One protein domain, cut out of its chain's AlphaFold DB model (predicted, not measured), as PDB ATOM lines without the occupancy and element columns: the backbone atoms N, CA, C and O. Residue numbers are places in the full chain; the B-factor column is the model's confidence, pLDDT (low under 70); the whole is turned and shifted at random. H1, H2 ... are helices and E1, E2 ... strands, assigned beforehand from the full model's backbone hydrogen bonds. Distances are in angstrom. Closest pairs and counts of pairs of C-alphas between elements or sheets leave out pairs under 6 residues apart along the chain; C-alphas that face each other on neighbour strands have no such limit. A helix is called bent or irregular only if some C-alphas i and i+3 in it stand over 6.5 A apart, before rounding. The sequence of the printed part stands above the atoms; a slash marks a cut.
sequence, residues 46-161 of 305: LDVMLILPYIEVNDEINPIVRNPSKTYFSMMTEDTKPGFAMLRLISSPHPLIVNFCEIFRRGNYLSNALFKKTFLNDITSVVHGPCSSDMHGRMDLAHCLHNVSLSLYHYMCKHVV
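This is residues 46 to 161 of the 305 residues of an uncharacterized protein of Mytilus coruscus (UniProt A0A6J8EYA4). A strongly twisted sheet of six strands is curled like part of a barrel, and its longest strand, E1, turns a corner partway along. The small hairpin E4 and E5 packs on the edge strand E3, H2 lies close to E8 and E7, and the last helix, H3, leads away from the sheet. The printed part has 116 residues with eight named strands and three named helices, in the order E1 E2 E3 H1 E4 E5 H2 E6 E7 E8 H3. The sheet's order is E3 E2 E1 E8 E7 E6, mixed, and the class is mixed, helices and strands. The whole is compact, with a radius of gyration of the C-alphas of 15.3 A and spans of 46 by 37 by 26 A.

E1, residues 46 to 58, bends by 90 degrees at residue 54. It is parallel to E8, residues 139 to 147, at 20 degrees, with N 48 and O 140 2.8 A apart. E1 is also parallel to E2, residues 71 to 76, with N 73 and O 56 2.9 A apart. E2 and E3, residues 86 to 91, form an antiparallel hairpin, with N 74 and O 88 2.8 A apart. E6, residues 126 to 128, E7, residues 131 to 133, and E8 form a meander, each strand the antiparallel neighbour of the one before; N 128 and O 131 are 3.0 A apart, N 141 and O 132 2.9 A. E4, residues 101 to 104, and E5, residues 107 to 110, form a hairpin, with N 102 and O 109 2.8 A apart; the closest C-alphas of E3 and E5 are those of Arg 88 and Tyr 109, at 4.3 A. H2, residues 112 to 119, is on the six-stranded sheet at a height over the sheet of 6.7 A, over none of its strands; its closest C-alpha pair with E8 is Phe 119 and His 143, 7.2 A. H1, residues 95 to 99, only grazes the sheet with residues 97 to 98 and is near H2. H3, residues 150 to 161, only just grazes it with residues 150 to 153, with 5 pairs of C-alphas within 10 A. Each O i to N i+4 pair is within hydrogen-bond range in H1 and H2, and 7 of 8 are in H3.

E1 begins at C-alpha 46 (206.282, 109.713, 137.810) and spans 28.7 A; E8 spans 24.3 A and ends at C-alpha 147 (209.731, 102.069, 116.104). E2 spans 16.5 A and E3 15.4 A. H3 spans 15.1 A to C-alpha 161 (210.916, 120.013, 115.688) and is only just irregular, C-alphas 158 and 161 being 6.8 A apart.

The two C-alphas farthest apart, those of Ile 64 and His 136, are 46.9 A apart. The printed part has no cut, and the long link is E1 to E2. The mean pLDDT of the printed part is 75.9; residues 60 to 66, 78 to 83, 121 to 124 and 148 to 161 are under 70.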
ATOM      1  N   LEU A  46     205.289 110.548 138.457       74.44
ATOM      2  CA  LEU A  46     206.282 109.713 137.810       74.44
ATOM      3  C   LEU A  46     205.717 109.189 136.489       74.44
ATOM      4  O   LEU A  46     204.879 108.290 136.494       74.44
ATOM      5  N   ASP A  47     206.228 109.688 135.370       77.44
ATOM      6  CA  ASP A  47     205.881 109.163 134.052       77.44
ATOM      7  C   ASP A  47     206.751 107.957 133.693       77.44
ATOM      8  O   ASP A  47     207.985 108.039 133.655       77.44
ATOM      9  N   VAL A  48     206.113 106.836 133.369       74.94
ATOM     10  CA  VAL A  48     206.785 105.604 132.954       74.94
ATOM     11  C   VAL A  48     206.201 105.118 131.635       74.94
ATOM     12  O   VAL A  48     205.014 104.818 131.515       74.94
ATOM     13  N   MET A  49     207.065 104.978 130.634       79.12
ATOM     14  CA  MET A  49     206.731 104.339 129.367       79.12
ATOM     15  C   MET A  49     207.153 102.870 129.396       79.12
ATOM     16  O   MET A  49     208.317 102.555 129.631       79.12
ATOM     17  N   LEU A  50     206.210 101.970 129.128       75.44
ATOM     18  CA  LEU A  50     206.418 100.528 129.030       75.44
ATOM     19  C   LEU A  50     206.508 100.129 127.561       75.44
ATOM     20  O   LEU A  50     205.518 100.188 126.832       75.44
ATOM     21  N   ILE A  51     207.687  99.712 127.121       76.44
ATOM     22  CA  ILE A  51     207.941  99.278 125.751       76.44
ATOM     23  C   ILE A  51     207.869  97.757 125.672       76.44
ATOM     24  O   ILE A  51     208.549  97.052 126.416       76.44
ATOM     25  N   LEU A  52     207.077  97.256 124.722       76.25
ATOM     26  CA  LEU A  52     206.932  95.828 124.438       76.25
ATOM     27  C   LEU A  52     208.005  95.370 123.418       76.25
ATOM     28  O   LEU A  52     207.836  95.605 122.221       76.25
ATOM     29  N   PRO A  53     209.093  94.693 123.832       72.38
ATOM     30  CA  PRO A  53     210.254  94.381 122.985       72.38
ATOM     31  C   PRO A  53     209.987  93.297 121.928       72.38
ATOM     32  O   PRO A  53     210.766  93.126 120.983       72.38
ATOM     33  N   TYR A  54     208.887  92.556 122.076       80.12
ATOM     34  CA  TYR A  54     208.416  91.565 121.107       80.12
ATOM     35  C   TYR A  54     207.520  92.173 120.016       80.12
ATOM     36  O   TYR A  54     207.056  91.444 119.138       80.12
ATOM     37  N   ILE A  55     207.272  93.489 120.052       82.88
ATOM     38  CA  ILE A  55     206.530  94.215 119.021       82.88
ATOM     39  C   ILE A  55     207.460  95.219 118.344       82.88
ATOM     40  O   ILE A  55     207.979  96.129 118.982       82.88
ATOM     41  N   GLU A  56     207.626  95.076 117.033       84.31
ATOM     42  CA  GLU A  56     208.395  95.998 116.205       84.31
ATOM     43  C   GLU A  56     207.475  96.759 115.255       84.31
ATOM     44  O   GLU A  56     206.670  96.176 114.521       84.31
ATOM     45  N   VAL A  57     207.619  98.080 115.264       83.94
ATOM     46  CA  VAL A  57     206.947  98.980 114.333       83.94
ATOM     47  C   VAL A  57     207.980  99.481 113.330       83.94
ATOM     48  O   VAL A  57     209.022  99.993 113.722       83.94
ATOM     49  N   ASN A  58     207.695  99.352 112.039       81.69
ATOM     50  CA  ASN A  58     208.554  99.863 110.971       81.69
ATOM     51  C   ASN A  58     207.721 100.671 109.978       81.69
ATOM     52  O   ASN A  58     206.566 100.348 109.721       81.69
ATOM     53  N   ASP A  59     208.291 101.719 109.410       70.94
ATOM     54  CA  ASP A  59     207.701 102.479 108.304       70.94
ATOM     55  C   ASP A  59     207.877 101.741 106.967       70.94
ATOM     56  O   ASP A  59     206.916 101.556 106.224       70.94
ATOM     57  N   GLU A  60     209.074 101.208 106.720       66.62
ATOM     58  CA  GLU A  60     209.414 100.403 105.554       66.62
ATOM     59  C   GLU A  60     209.633  98.951 105.982       66.62
ATOM     60  O   GLU A  60     210.540  98.615 106.747       66.62
ATOM     61  N   ILE A  61     208.774  98.046 105.512       59.44
ATOM     62  CA  ILE A  61     208.914  96.631 105.851       59.44
ATOM     63  C   ILE A  61     210.027  96.035 104.990       59.44
ATOM     64  O   ILE A  61     209.786  95.693 103.833       59.44
ATOM     65  N   ASN A  62     211.211  95.816 105.558       56.88
ATOM     66  CA  ASN A  62     212.209  94.972 104.911       56.88
ATOM     67  C   ASN A  62     211.865  93.487 105.174       56.88
ATOM     68  O   ASN A  62     211.916  93.042 106.324       56.88
ATOM     69  N   PRO A  63     211.468  92.689 104.164       55.97
ATOM     70  CA  PRO A  63     211.021  91.314 104.388       55.97
ATOM     71  C   PRO A  63     212.146  90.358 104.816       55.97
ATOM     72  O   PRO A  63     211.854  89.251 105.257       55.97
ATOM     73  N   ILE A  64     213.410  90.769 104.677       53.66
ATOM     74  CA  ILE A  64     214.588  89.895 104.767       53.66
ATOM     75  C   ILE A  64     215.001  89.603 106.224       53.66
ATOM     76  O   ILE A  64     215.636  88.584 106.482       53.66
ATOM     77  N   VAL A  65     214.605  90.433 107.197       59.09
ATOM     78  CA  VAL A  65     215.027  90.306 108.608       59.09
ATOM     79  C   VAL A  65     213.804  90.199 109.523       59.09
ATOM     80  O   VAL A  65     213.510  91.099 110.303       59.09
ATOM     81  N   ARG A  66     213.034  89.111 109.404       68.56
ATOM     82  CA  ARG A  66     211.893  88.849 110.301       68.56
ATOM     83  C   ARG A  66     212.209  87.716 111.269       68.56
ATOM     84  O   ARG A  66     212.452  86.588 110.854       68.56
ATOM     85  N   ASN A  67     212.164  88.018 112.561       77.81
ATOM     86  CA  ASN A  67     212.211  87.036 113.633       77.81
ATOM     87  C   ASN A  67     210.797  86.452 113.833       77.81
ATOM     88  O   ASN A  67     209.887  87.198 114.190       77.81
ATOM     89  N   PRO A  68     210.580  85.139 113.643       82.56
ATOM     90  CA  PRO A  68     209.250  84.533 113.747       82.56
ATOM     91  C   PRO A  68     208.625  84.650 115.145       82.56
ATOM     92  O   PRO A  68     207.408  84.553 115.274       82.56
ATOM     93  N   SER A  69     209.431  84.898 116.179       84.06
ATOM     94  CA  SER A  69     208.971  85.098 117.555       84.06
ATOM     95  C   SER A  69     208.487  86.525 117.841       84.06
ATOM     96  O   SER A  69     208.047  86.792 118.955       84.06
ATOM     97  N   LYS A  70     208.557  87.450 116.871       84.44
ATOM     98  CA  LYS A  70     208.144  88.851 117.042       84.44
ATOM     99  C   LYS A  70     206.887  89.206 116.257       84.44
ATOM    100  O   LYS A  70     206.585  88.653 115.201       84.44
ATOM    101  N   THR A  71     206.163  90.187 116.782       88.50
ATOM    102  CA  THR A  71     205.052  90.844 116.095       88.50
ATOM    103  C   THR A  71     205.545  92.049 115.313       88.50
ATOM    104  O   THR A  71     206.312  92.850 115.835       88.50
ATOM    105  N   TYR A  72     205.052  92.204 114.087       89.38
ATOM    106  CA  TYR A  72     205.446  93.264 113.169       89.38
ATOM    107  C   TYR A  72     204.249  94.116 112.762       89.38
ATOM    108  O   TYR A  72     203.270  93.600 112.212       89.38
ATOM    109  N   PHE A  73     204.372  95.426 112.959       89.31
ATOM    110  CA  PHE A  73     203.460  96.430 112.425       89.31
ATOM    111  C   PHE A  73     204.162  97.309 111.391       89.31
ATOM    112  O   PHE A  73     205.317  97.693 111.556       89.31
ATOM    113  N   SER A  74     203.428  97.661 110.341       88.75
ATOM    114  CA  SER A  74     203.801  98.716 109.405       88.75
ATOM    115  C   SER A  74     203.106 100.012 109.789       88.75
ATOM    116  O   SER A  74     201.886 100.036 109.962       88.75
ATOM    117  N   MET A  75     203.882 101.077 109.946       85.75
ATOM    118  CA  MET A  75     203.407 102.405 110.297       85.75
ATOM    119  C   MET A  75     203.153 103.223 109.038       85.75
ATOM    120  O   MET A  75     204.049 103.408 108.224       85.75
ATOM    121  N   MET A  76     201.946 103.765 108.911       82.81
ATOM    122  CA  MET A  76     201.577 104.659 107.818       82.81
ATOM    123  C   MET A  76     201.188 106.023 108.371       82.81
ATOM    124  O   MET A  76     200.329 106.116 109.254       82.81
ATOM    125  N   THR A  77     201.817 107.069 107.841       75.56
ATOM    126  CA  THR A  77     201.659 108.456 108.304       75.56
ATOM    127  C   THR A  77     201.123 109.407 107.229       75.56
ATOM    128  O   THR A  77     200.609 110.468 107.575       75.56
ATOM    129  N   GLU A  78     201.178 109.026 105.947       65.62
ATOM    130  CA  GLU A  78     200.896 109.901 104.793       65.62
ATOM    131  C   GLU A  78     199.479 110.501 104.796       65.62
ATOM    132  O   GLU A  78     199.308 111.679 104.493       65.62
ATOM    133  N   ASP A  79     198.478 109.729 105.232       67.56
ATOM    134  CA  ASP A  79     197.066 110.146 105.279       67.56
ATOM    135  C   ASP A  79     196.596 110.560 106.685       67.56
ATOM    136  O   ASP A  79     195.396 110.674 106.962       67.56
ATOM    137  N   THR A  80     197.527 110.749 107.620       61.62
ATOM    138  CA  THR A  80     197.201 111.022 109.023       61.62
ATOM    139  C   THR A  80     197.591 112.435 109.433       61.62
ATOM    140  O   THR A  80     198.517 113.040 108.899       61.62
ATOM    141  N   LYS A  81     196.856 112.999 110.398       67.62
ATOM    142  CA  LYS A  81     197.219 114.295 110.986       67.62
ATOM    143  C   LYS A  81     198.601 114.186 111.651       67.62
ATOM    144  O   LYS A  81     198.893 113.131 112.213       67.62
ATOM    145  N   PRO A  82     199.405 115.265 111.678       62.09
ATOM    146  CA  PRO A  82     200.665 115.277 112.418       62.09
ATOM    147  C   PRO A  82     200.486 114.754 113.852       62.09
ATOM    148  O   PRO A  82     199.548 115.155 114.544       62.09
ATOM    149  N   GLY A  83     201.365 113.840 114.272       63.72
ATOM    150  CA  GLY A  83     201.302 113.182 115.584       63.72
ATOM    151  C   GLY A  83     200.396 111.944 115.660       63.72
ATOM    152  O   GLY A  83     200.266 111.363 116.733       63.72
ATOM    153  N   PHE A  84     199.785 111.520 114.552       74.62
ATOM    154  CA  PHE A  84     199.021 110.276 114.460       74.62
ATOM    155  C   PHE A  84     199.662 109.339 113.435       74.62
ATOM    156  O   PHE A  84     200.361 109.784 112.533       74.62
ATOM    157  N   ALA A  85     199.425 108.038 113.587       82.88
ATOM    158  CA  ALA A  85     199.837 107.028 112.624       82.88
ATOM    159  C   ALA A  85     198.849 105.859 112.640       82.88
ATOM    160  O   ALA A  85     198.233 105.564 113.668       82.88
ATOM    161  N   MET A  86     198.711 105.181 111.505       87.31
ATOM    162  CA  MET A  86     197.994 103.912 111.418       87.31
ATOM    163  C   MET A  86     198.989 102.758 111.451       87.31
ATOM    164  O   MET A  86     199.932 102.737 110.664       87.31
ATOM    165  N   LEU A  87     198.757 101.779 112.327       89.69
ATOM    166  CA  LEU A  87     199.611 100.598 112.451       89.69
ATOM    167  C   LEU A  87     198.915  99.388 111.836       89.69
ATOM    168  O   LEU A  87     197.941  98.880 112.388       89.69
ATOM    169  N   ARG A  88     199.408  98.925 110.690       92.19
ATOM    170  CA  ARG A  88     198.914  97.725 110.013       92.19
ATOM    171  C   ARG A  88     199.687  96.503 110.487       92.19
ATOM    172  O   ARG A  88     200.905  96.458 110.351       92.19
ATOM    173  N   LEU A  89     198.987  95.496 110.991       92.56
ATOM    174  CA  LEU A  89     199.576  94.217 111.366       92.56
ATOM    175  C   LEU A  89     200.084  93.482 110.117       92.56
ATOM    176  O   LEU A  89     199.330  93.254 109.168       92.56
ATOM    177  N   ILE A  90     201.358  93.097 110.142       92.00
ATOM    178  CA  ILE A  90     202.021  92.338 109.074       92.00
ATOM    179  C   ILE A  90     202.102  90.861 109.441       92.00
ATOM    180  O   ILE A  90     201.763  90.003 108.629       92.00
ATOM    181  N   SER A  91     202.523  90.566 110.669       90.75
ATOM    182  CA  SER A  91     202.572  89.210 111.215       90.75
ATOM    183  C   SER A  91     202.644  89.258 112.735       90.75
ATOM    184  O   SER A  91     203.265  90.160 113.291       90.75
ATOM    185  N   SER A  92     202.051  88.280 113.414       90.50
ATOM    186  CA  SER A  92     202.215  88.091 114.855       90.50
ATOM    187  C   SER A  92     202.156  86.603 115.196       90.50
ATOM    188  O   SER A  92     201.240  85.929 114.722       90.50
ATOM    189  N   PRO A  93     203.072  86.091 116.033       88.50
ATOM    190  CA  PRO A  93     202.946  84.766 116.630       88.50
ATOM    191  C   PRO A  93     202.013  84.762 117.853       88.50
ATOM    192  O   PRO A  93     201.761  83.704 118.420       88.50
ATOM    193  N   HIS A  94     201.508  85.927 118.284       85.62
ATOM    194  CA  HIS A  94     200.718  86.086 119.502       85.62
ATOM    195  C   HIS A  94     199.239  86.344 119.168       85.62
ATOM    196  O   HIS A  94     198.882  87.467 118.798       85.62
ATOM    197  N   PRO A  95     198.344  85.356 119.361       86.62
ATOM    198  CA  PRO A  95     196.918  85.505 119.054       86.62
ATOM    199  C   PRO A  95     196.252  86.683 119.776       86.62
ATOM    200  O   PRO A  95     195.365  87.327 119.223       86.62
ATOM    201  N   LEU A  96     196.717  87.016 120.986       84.31
ATOM    202  CA  LEU A  96     196.221  88.169 121.742       84.31
ATOM    203  C   LEU A  96     196.418  89.490 120.988       84.31
ATOM    204  O   LEU A  96     195.502  90.303 120.957       84.31
ATOM    205  N   ILE A  97     197.560  89.688 120.318       84.81
ATOM    206  CA  ILE A  97     197.808  90.916 119.550       84.81
ATOM    207  C   ILE A  97     196.894  90.998 118.326       84.81
ATOM    208  O   ILE A  97     196.405  92.077 117.983       84.81
ATOM    209  N   VAL A  98     196.609  89.856 117.693       88.38
ATOM    210  CA  VAL A  98     195.648  89.779 116.583       88.38
ATOM    211  C   VAL A  98     194.253  90.205 117.047       88.38
ATOM    212  O   VAL A  98     193.586  90.949 116.335       88.38
ATOM    213  N   ASN A  99     193.850  89.830 118.265       88.75
ATOM    214  CA  ASN A  99     192.565  90.232 118.851       88.75
ATOM    215  C   ASN A  99     192.469  91.736 119.157       88.75
ATOM    216  O   ASN A  99     191.366  92.248 119.336       88.75
ATOM    217  N   PHE A 100     193.592  92.456 119.212       87.69
ATOM    218  CA  PHE A 100     193.604  93.917 119.348       87.69
ATOM    219  C   PHE A 100     193.525  94.636 118.001       87.69
ATOM    220  O   PHE A 100     193.533  95.868 117.966       87.69
ATOM    221  N   CYS A 101     193.475  93.896 116.893       91.31
ATOM    222  CA  CYS A 101     193.400  94.459 115.558       91.31
ATOM    223  C   CYS A 101     191.973  94.427 114.999       91.31
ATOM    224  O   CYS A 101     191.215  93.487 115.225       91.31
ATOM    225  N   GLU A 102     191.632  95.433 114.201       92.38
ATOM    226  CA  GLU A 102     190.366  95.534 113.479       92.38
ATOM    227  C   GLU A 102     190.607  95.532 111.968       92.38
ATOM    228  O   GLU A 102     191.619  96.040 111.473       92.38
ATOM    229  N   ILE A 103     189.663  94.957 111.220       92.56
ATOM    230  CA  ILE A 103     189.722  94.954 109.758       92.56
ATOM    231  C   ILE A 103     189.305  96.332 109.246       92.56
ATOM    232  O   ILE A 103     188.165  96.760 109.418       92.56
ATOM    233  N   PHE A 104     190.208  97.001 108.538       88.06
ATOM    234  CA  PHE A 104     189.945  98.272 107.872       88.06
ATOM    235  C   PHE A 104     190.582  98.267 106.483       88.06
ATOM    236  O   PHE A 104     191.717  97.838 106.326       88.06
ATOM    237  N   ARG A 105     189.852  98.690 105.439       83.50
ATOM    238  CA  ARG A 105     190.352  98.772 104.045       83.50
ATOM    239  C   ARG A 105     191.200  97.560 103.592       83.50
ATOM    240  O   ARG A 105     192.213  97.722 102.919       83.50
ATOM    241  N   ARG A 106     190.757  96.337 103.921       85.94
ATOM    242  CA  ARG A 106     191.412  95.050 103.577       85.94
ATOM    243  C   ARG A 106     192.749  94.766 104.288       85.94
ATOM    244  O   ARG A 106     193.508  93.912 103.836       85.94
ATOM    245  N   GLY A 107     193.042  95.441 105.395       88.75
ATOM    246  CA  GLY A 107     194.142  95.090 106.294       88.75
ATOM    247  C   GLY A 107     193.663  94.930 107.733       88.75
ATOM    248  O   GLY A 107     192.575  95.385 108.076       88.75
ATOM    249  N   ASN A 108     194.490  94.296 108.562       93.75
ATOM    250  CA  ASN A 108     194.311  94.257 110.011       93.75
ATOM    251  C   ASN A 108     195.107  95.407 110.620       93.75
ATOM    252  O   ASN A 108     196.298  95.534 110.343       93.75
ATOM    253  N   TYR A 109     194.461  96.245 111.418       93.25
ATOM    254  CA  TYR A 109     195.052  97.451 111.988       93.25
ATOM    255  C   TYR A 109     194.935  97.438 113.495       93.25
ATOM    256  O   TYR A 109     193.882  97.074 114.003       93.25
ATOM    257  N   LEU A 110     195.973  97.872 114.205       90.75
ATOM    258  CA  LEU A 110     195.916  97.966 115.659       90.75
ATOM    259  C   LEU A 110     194.823  98.955 116.077       90.75
ATOM    260  O   LEU A 110     194.886 100.143 115.753       90.75
ATOM    261  N   SER A 111     193.842  98.469 116.830       91.25
ATOM    262  CA  SER A 111     192.797  99.304 117.399       91.25
ATOM    263  C   SER A 111     193.274  99.873 118.724       91.25
ATOM    264  O   SER A 111     193.443  99.156 119.711       91.25
ATOM    265  N   ASN A 112     193.458 101.192 118.768       84.81
ATOM    266  CA  ASN A 112     193.841 101.891 119.993       84.81
ATOM    267  C   ASN A 112     192.839 101.635 121.132       84.81
ATOM    268  O   ASN A 112     193.233 101.502 122.282       84.81
ATOM    269  N   ALA A 113     191.541 101.530 120.826       84.81
ATOM    270  CA  ALA A 113     190.516 101.278 121.838       84.81
ATOM    271  C   ALA A 113     190.657  99.880 122.466       84.81
ATOM    272  O   ALA A 113     190.637  99.757 123.690       84.81
ATOM    273  N   LEU A 114     190.849  98.839 121.645       86.62
ATOM    274  CA  LEU A 114     191.034  97.462 122.123       86.62
ATOM    275  C   LEU A 114     192.364  97.287 122.859       86.62
ATOM    276  O   LEU A 114     192.412  96.630 123.901       86.62
ATOM    277  N   PHE A 115     193.420  97.923 122.348       84.25
ATOM    278  CA  PHE A 115     194.731  97.937 122.982       84.25
ATOM    279  C   PHE A 115     194.653  98.580 124.373       84.25
ATOM    280  O   PHE A 115     194.988  97.941 125.367       84.25
ATOM    281  N   LYS A 116     194.093  99.792 124.482       81.88
ATOM    282  CA  LYS A 116     193.913 100.478 125.772       81.88
ATOM    283  C   LYS A 116     193.052  99.686 126.748       81.88
ATOM    284  O   LYS A 116     193.431  99.537 127.902       81.88
ATOM    285  N   LYS A 117     191.928  99.131 126.287       81.88
ATOM    286  CA  LYS A 117     191.031  98.321 127.125       81.88
ATOM    287  C   LYS A 117     191.722  97.093 127.728       81.88
ATOM    288  O   LYS A 117     191.244  96.574 128.731       81.88
ATOM    289  N   THR A 118     192.802  96.614 127.122       80.38
ATOM    290  CA  THR A 118     193.509  95.429 127.614       80.38
ATOM    291  C   THR A 118     194.730  95.794 128.447       80.38
ATOM    292  O   THR A 118     194.945  95.189 129.488       80.38
ATOM    293  N   PHE A 119     195.510  96.788 128.014       75.31
ATOM    294  CA  PHE A 119     196.777  97.138 128.661       75.31
ATOM    295  C   PHE A 119     196.663  98.236 129.724       75.31
ATOM    296  O   PHE A 119     197.467  98.253 130.642       75.31
ATOM    297  N   LEU A 120     195.679  99.137 129.633       71.38
ATOM    298  CA  LEU A 120     195.519 100.253 130.583       71.38
ATOM    299  C   LEU A 120     194.427 100.016 131.629       71.38
ATOM    300  O   LEU A 120     194.246 100.828 132.530       71.38
ATOM    301  N   ASN A 121     193.667  98.935 131.487       68.88
ATOM    302  CA  ASN A 121     192.408  98.736 132.193       68.88
ATOM    303  C   ASN A 121     192.616  97.841 133.424       68.88
ATOM    304  O   ASN A 121     192.030  96.764 133.540       68.88
ATOM    305  N   ASP A 122     193.492  98.296 134.319       67.44
ATOM    306  CA  ASP A 122     193.605  97.748 135.667       67.44
ATOM    307  C   ASP A 122     192.477  98.328 136.540       67.44
ATOM    308  O   ASP A 122     192.069  99.477 136.392       67.44
ATOM    309  N   ILE A 123     191.942  97.525 137.458       57.50
ATOM    310  CA  ILE A 123     190.784  97.854 138.306       57.50
ATOM    311  C   ILE A 123     191.085  99.049 139.232       57.50
ATOM    312  O   ILE A 123     190.166  99.697 139.733       57.50
ATOM    313  N   THR A 124     192.364  99.350 139.460       65.69
ATOM    314  CA  THR A 124     192.819 100.378 140.407       65.69
ATOM    315  C   THR A 124     193.324 101.666 139.754       65.69
ATOM    316  O   THR A 124     193.696 102.595 140.476       65.69
ATOM    317  N   SER A 125     193.334 101.748 138.419       76.12
ATOM    318  CA  SER A 125     193.916 102.875 137.692       76.12
ATOM    319  C   SER A 125     192.866 103.818 137.094       76.12
ATOM    320  O   SER A 125     191.747 103.430 136.754       76.12
ATOM    321  N   VAL A 126     193.228 105.097 136.965       82.75
ATOM    322  CA  VAL A 126     192.426 106.100 136.252       82.75
ATOM    323  C   VAL A 126     193.005 106.263 134.854       82.75
ATOM    324  O   VAL A 126     194.104 106.782 134.682       82.75
ATOM    325  N   VAL A 127     192.268 105.825 133.834       81.12
ATOM    326  CA  VAL A 127     192.702 105.960 132.437       81.12
ATOM    327  C   VAL A 127     192.435 107.380 131.943       81.12
ATOM    328  O   VAL A 127     191.290 107.838 131.931       81.12
ATOM    329  N   HIS A 128     193.473 108.059 131.462       80.25
ATOM    330  CA  HIS A 128     193.362 109.374 130.835       80.25
ATOM    331  C   HIS A 128     194.329 109.482 129.655       80.25
ATOM    332  O   HIS A 128     195.458 109.006 129.689       80.25
ATOM    333  N   GLY A 129     193.871 110.059 128.541       82.38
ATOM    334  CA  GLY A 129     194.715 110.165 127.348       82.38
ATOM    335  C   GLY A 129     195.308 108.802 126.928       82.38
ATOM    336  O   GLY A 129     194.543 107.846 126.752       82.38
ATOM    337  N   PRO A 130     196.627 108.698 126.669       79.75
ATOM    338  CA  PRO A 130     197.324 107.437 126.410       79.75
ATOM    339  C   PRO A 130     197.795 106.701 127.679       79.75
ATOM    340  O   PRO A 130     198.361 105.618 127.542       79.75
ATOM    341  N   CYS A 131     197.569 107.266 128.866       83.75
ATOM    342  CA  CYS A 131     198.125 106.798 130.127       83.75
ATOM    343  C   CYS A 131     197.061 106.165 131.033       83.75
ATOM    344  O   CYS A 131     195.851 106.372 130.880       83.75
ATOM    345  N   SER A 132     197.529 105.407 132.017       84.19
ATOM    346  CA  SER A 132     196.766 105.043 133.206       84.19
ATOM    347  C   SER A 132     197.515 105.509 134.448       84.19
ATOM    348  O   SER A 132     198.669 105.117 134.634       84.19
ATOM    349  N   SER A 133     196.858 106.303 135.287       83.50
ATOM    350  CA  SER A 133     197.409 106.747 136.568       83.50
ATOM    351  C   SER A 133     197.120 105.750 137.676       83.50
ATOM    352  O   SER A 133     196.044 105.146 137.691       83.50
ATOM    353  N   ASP A 134     198.008 105.644 138.662       82.56
ATOM    354  CA  ASP A 134     197.641 105.031 139.940       82.56
ATOM    355  C   ASP A 134     196.502 105.822 140.627       82.56
ATOM    356  O   ASP A 134     196.246 106.991 140.334       82.56
ATOM    357  N   MET A 135     195.809 105.195 141.581       80.88
ATOM    358  CA  MET A 135     194.693 105.825 142.311       80.88
ATOM    359  C   MET A 135     195.061 107.126 143.054       80.88
ATOM    360  O   MET A 135     194.174 107.853 143.499       80.88
ATOM    361  N   HIS A 136     196.357 107.401 143.233       80.62
ATOM    362  CA  HIS A 136     196.862 108.583 143.925       80.62
ATOM    363  C   HIS A 136     197.380 109.664 142.963       80.62
ATOM    364  O   HIS A 136     197.809 110.711 143.446       80.62
ATOM    365  N   GLY A 137     197.364 109.427 141.643       79.75
ATOM    366  CA  GLY A 137     197.906 110.342 140.633       79.75
ATOM    367  C   GLY A 137     199.403 110.611 140.797       79.75
ATOM    368  O   GLY A 137     199.865 111.710 140.523       79.75
ATOM    369  N   ARG A 138     200.151 109.653 141.347       79.69
ATOM    370  CA  ARG A 138     201.598 109.760 141.589       79.69
ATOM    371  C   ARG A 138     202.421 109.130 140.483       79.69
ATOM    372  O   ARG A 138     203.623 109.371 140.432       79.69
ATOM    373  N   MET A 139     201.813 108.275 139.673       80.44
ATOM    374  CA  MET A 139     202.497 107.566 138.605       80.44
ATOM    375  C   MET A 139     201.570 107.403 137.414       80.44
ATOM    376  O   MET A 139     200.477 106.860 137.574       80.44
ATOM    377  N   ASP A 140     202.071 107.786 136.249       81.94
ATOM    378  CA  ASP A 140     201.421 107.640 134.959       81.94
ATOM    379  C   ASP A 140     202.141 106.573 134.137       81.94
ATOM    380  O   ASP A 140     203.343 106.646 133.883       81.94
ATOM    381  N   LEU A 141     201.392 105.553 133.717       80.06
ATOM    382  CA  LEU A 141     201.897 104.465 132.889       80.06
ATOM    383  C   LEU A 141     201.390 104.606 131.460       80.06
ATOM    384  O   LEU A 141     200.182 104.619 131.224       80.06
ATOM    385  N   ALA A 142     202.310 104.641 130.499       83.31
ATOM    386  CA  ALA A 142     202.004 104.636 129.074       83.31
ATOM    387  C   ALA A 142     202.572 103.378 128.408       83.31
ATOM    388  O   ALA A 142     203.768 103.112 128.488       83.31
ATOM    389  N   HIS A 143     201.740 102.614 127.699       80.31
ATOM    390  CA  HIS A 143     202.226 101.501 126.880       80.31
ATOM    391  C   HIS A 143     202.653 101.999 125.500       80.31
ATOM    392  O   HIS A 143     201.844 102.524 124.731       80.31
ATOM    393  N   CYS A 144     203.923 101.786 125.178       80.44
ATOM    394  CA  CYS A 144     204.574 102.274 123.974       80.44
ATOM    395  C   CYS A 144     205.012 101.112 123.076       80.44
ATOM    396  O   CYS A 144     205.405 100.038 123.534       80.44
ATOM    397  N   LEU A 145     204.977 101.349 121.766       80.06
ATOM    398  CA  LEU A 145     205.534 100.439 120.771       80.06
ATOM    399  C   LEU A 145     206.811 101.051 120.208       80.06
ATOM    400  O   LEU A 145     206.833 102.233 119.861       80.06
ATOM    401  N   HIS A 146     207.873 100.255 120.122       75.19
ATOM    402  CA  HIS A 146     209.148 100.740 119.618       75.19
ATOM    403  C   HIS A 146     209.141 100.770 118.087       75.19
ATOM    404  O   HIS A 146     208.887  99.751 117.438       75.19
ATOM    405  N   ASN A 147     209.433 101.943 117.521       70.56
ATOM    406  CA  ASN A 147     209.731 102.069 116.104       70.56
ATOM    407  C   ASN A 147     211.244 101.995 115.900       70.56
ATOM    408  O   ASN A 147     211.981 102.816 116.445       70.56
ATOM    409  N   VAL A 148     211.684 101.005 115.126       63.09
ATOM    410  CA  VAL A 148     213.107 100.710 114.903       63.09
ATOM    411  C   VAL A 148     213.710 101.571 113.785       63.09
ATOM    412  O   VAL A 148     214.923 101.574 113.578       63.09
ATOM    413  N   SER A 149     212.879 102.316 113.058       57.38
ATOM    414  CA  SER A 149     213.301 103.097 111.906       57.38
ATOM    415  C   SER A 149     213.789 104.495 112.276       57.38
ATOM    416  O   SER A 149     213.092 105.303 112.897       57.38
ATOM    417  N   LEU A 150     214.996 104.817 111.802       47.28
ATOM    418  CA  LEU A 150     215.628 106.135 111.912       47.28
ATOM    419  C   LEU A 150     214.846 107.243 111.179       47.28
ATOM    420  O   LEU A 150     215.125 108.430 111.370       47.28
ATOM    421  N   SER A 151     213.910 106.869 110.307       47.00
ATOM    422  CA  SER A 151     213.161 107.771 109.438       47.00
ATOM    423  C   SER A 151     212.137 108.616 110.193       47.00
ATOM    424  O   SER A 151     211.980 109.780 109.851       47.00
ATOM    425  N   LEU A 152     211.487 108.098 111.247       48.44
ATOM    426  CA  LEU A 152     210.545 108.870 112.063       48.44
ATOM    427  C   LEU A 152     211.294 109.915 112.888       48.44
ATOM    428  O   LEU A 152     210.871 111.064 112.945       48.44
ATOM    429  N   TYR A 153     212.441 109.543 113.459       43.72
ATOM    430  CA  TYR A 153     213.331 110.486 114.133       43.72
ATOM    431  C   TYR A 153     213.809 111.572 113.162       43.72
ATOM    432  O   TYR A 153     213.693 112.762 113.452       43.72
ATOM    433  N   HIS A 154     214.260 111.187 111.962       41.94
ATOM    434  CA  HIS A 154     214.623 112.146 110.920       41.94
ATOM    435  C   HIS A 154     213.439 112.999 110.462       41.94
ATOM    436  O   HIS A 154     213.620 114.193 110.263       41.94
ATOM    437  N   TYR A 155     212.239 112.438 110.324       47.97
ATOM    438  CA  TYR A 155     211.037 113.159 109.917       47.97
ATOM    439  C   TYR A 155     210.602 114.151 110.996       47.97
ATOM    440  O   TYR A 155     210.349 115.309 110.685       47.97
ATOM    441  N   MET A 156     210.583 113.750 112.268       43.53
ATOM    442  CA  MET A 156     210.269 114.638 113.388       43.53
ATOM    443  C   MET A 156     211.296 115.767 113.503       43.53
ATOM    444  O   MET A 156     210.908 116.931 113.563       43.53
ATOM    445  N   CYS A 157     212.591 115.459 113.424       40.28
ATOM    446  CA  CYS A 157     213.653 116.467 113.395       40.28
ATOM    447  C   CYS A 157     213.568 117.372 112.152       40.28
ATOM    448  O   CYS A 157     213.826 118.568 112.225       40.28
ATOM    449  N   LYS A 158     213.188 116.847 110.986       41.84
ATOM    450  CA  LYS A 158     213.178 117.610 109.728       41.84
ATOM    451  C   LYS A 158     211.903 118.430 109.518       41.84
ATOM    452  O   LYS A 158     211.983 119.503 108.930       41.84
ATOM    453  N   HIS A 159     210.752 117.942 109.976       44.59
ATOM    454  CA  HIS A 159     209.434 118.479 109.620       44.59
ATOM    455  C   HIS A 159     208.608 118.999 110.801       44.59
ATOM    456  O   HIS A 159     207.650 119.728 110.560       44.59
ATOM    457  N   VAL A 160     208.945 118.650 112.049       46.22
ATOM    458  CA  VAL A 160     208.129 119.015 113.226       46.22
ATOM    459  C   VAL A 160     208.911 119.863 114.228       46.22
ATOM    460  O   VAL A 160     208.427 120.903 114.656       46.22
ATOM    461  N   VAL A 161     210.121 119.437 114.589       47.16
ATOM    462  CA  VAL A 161     210.916 120.013 115.688       47.16
ATOM    463  C   VAL A 161     212.010 120.960 115.170       47.16
ATOM    464  O   VAL A 161     212.426 121.889 115.859       47.16
TER     465      VAL A 161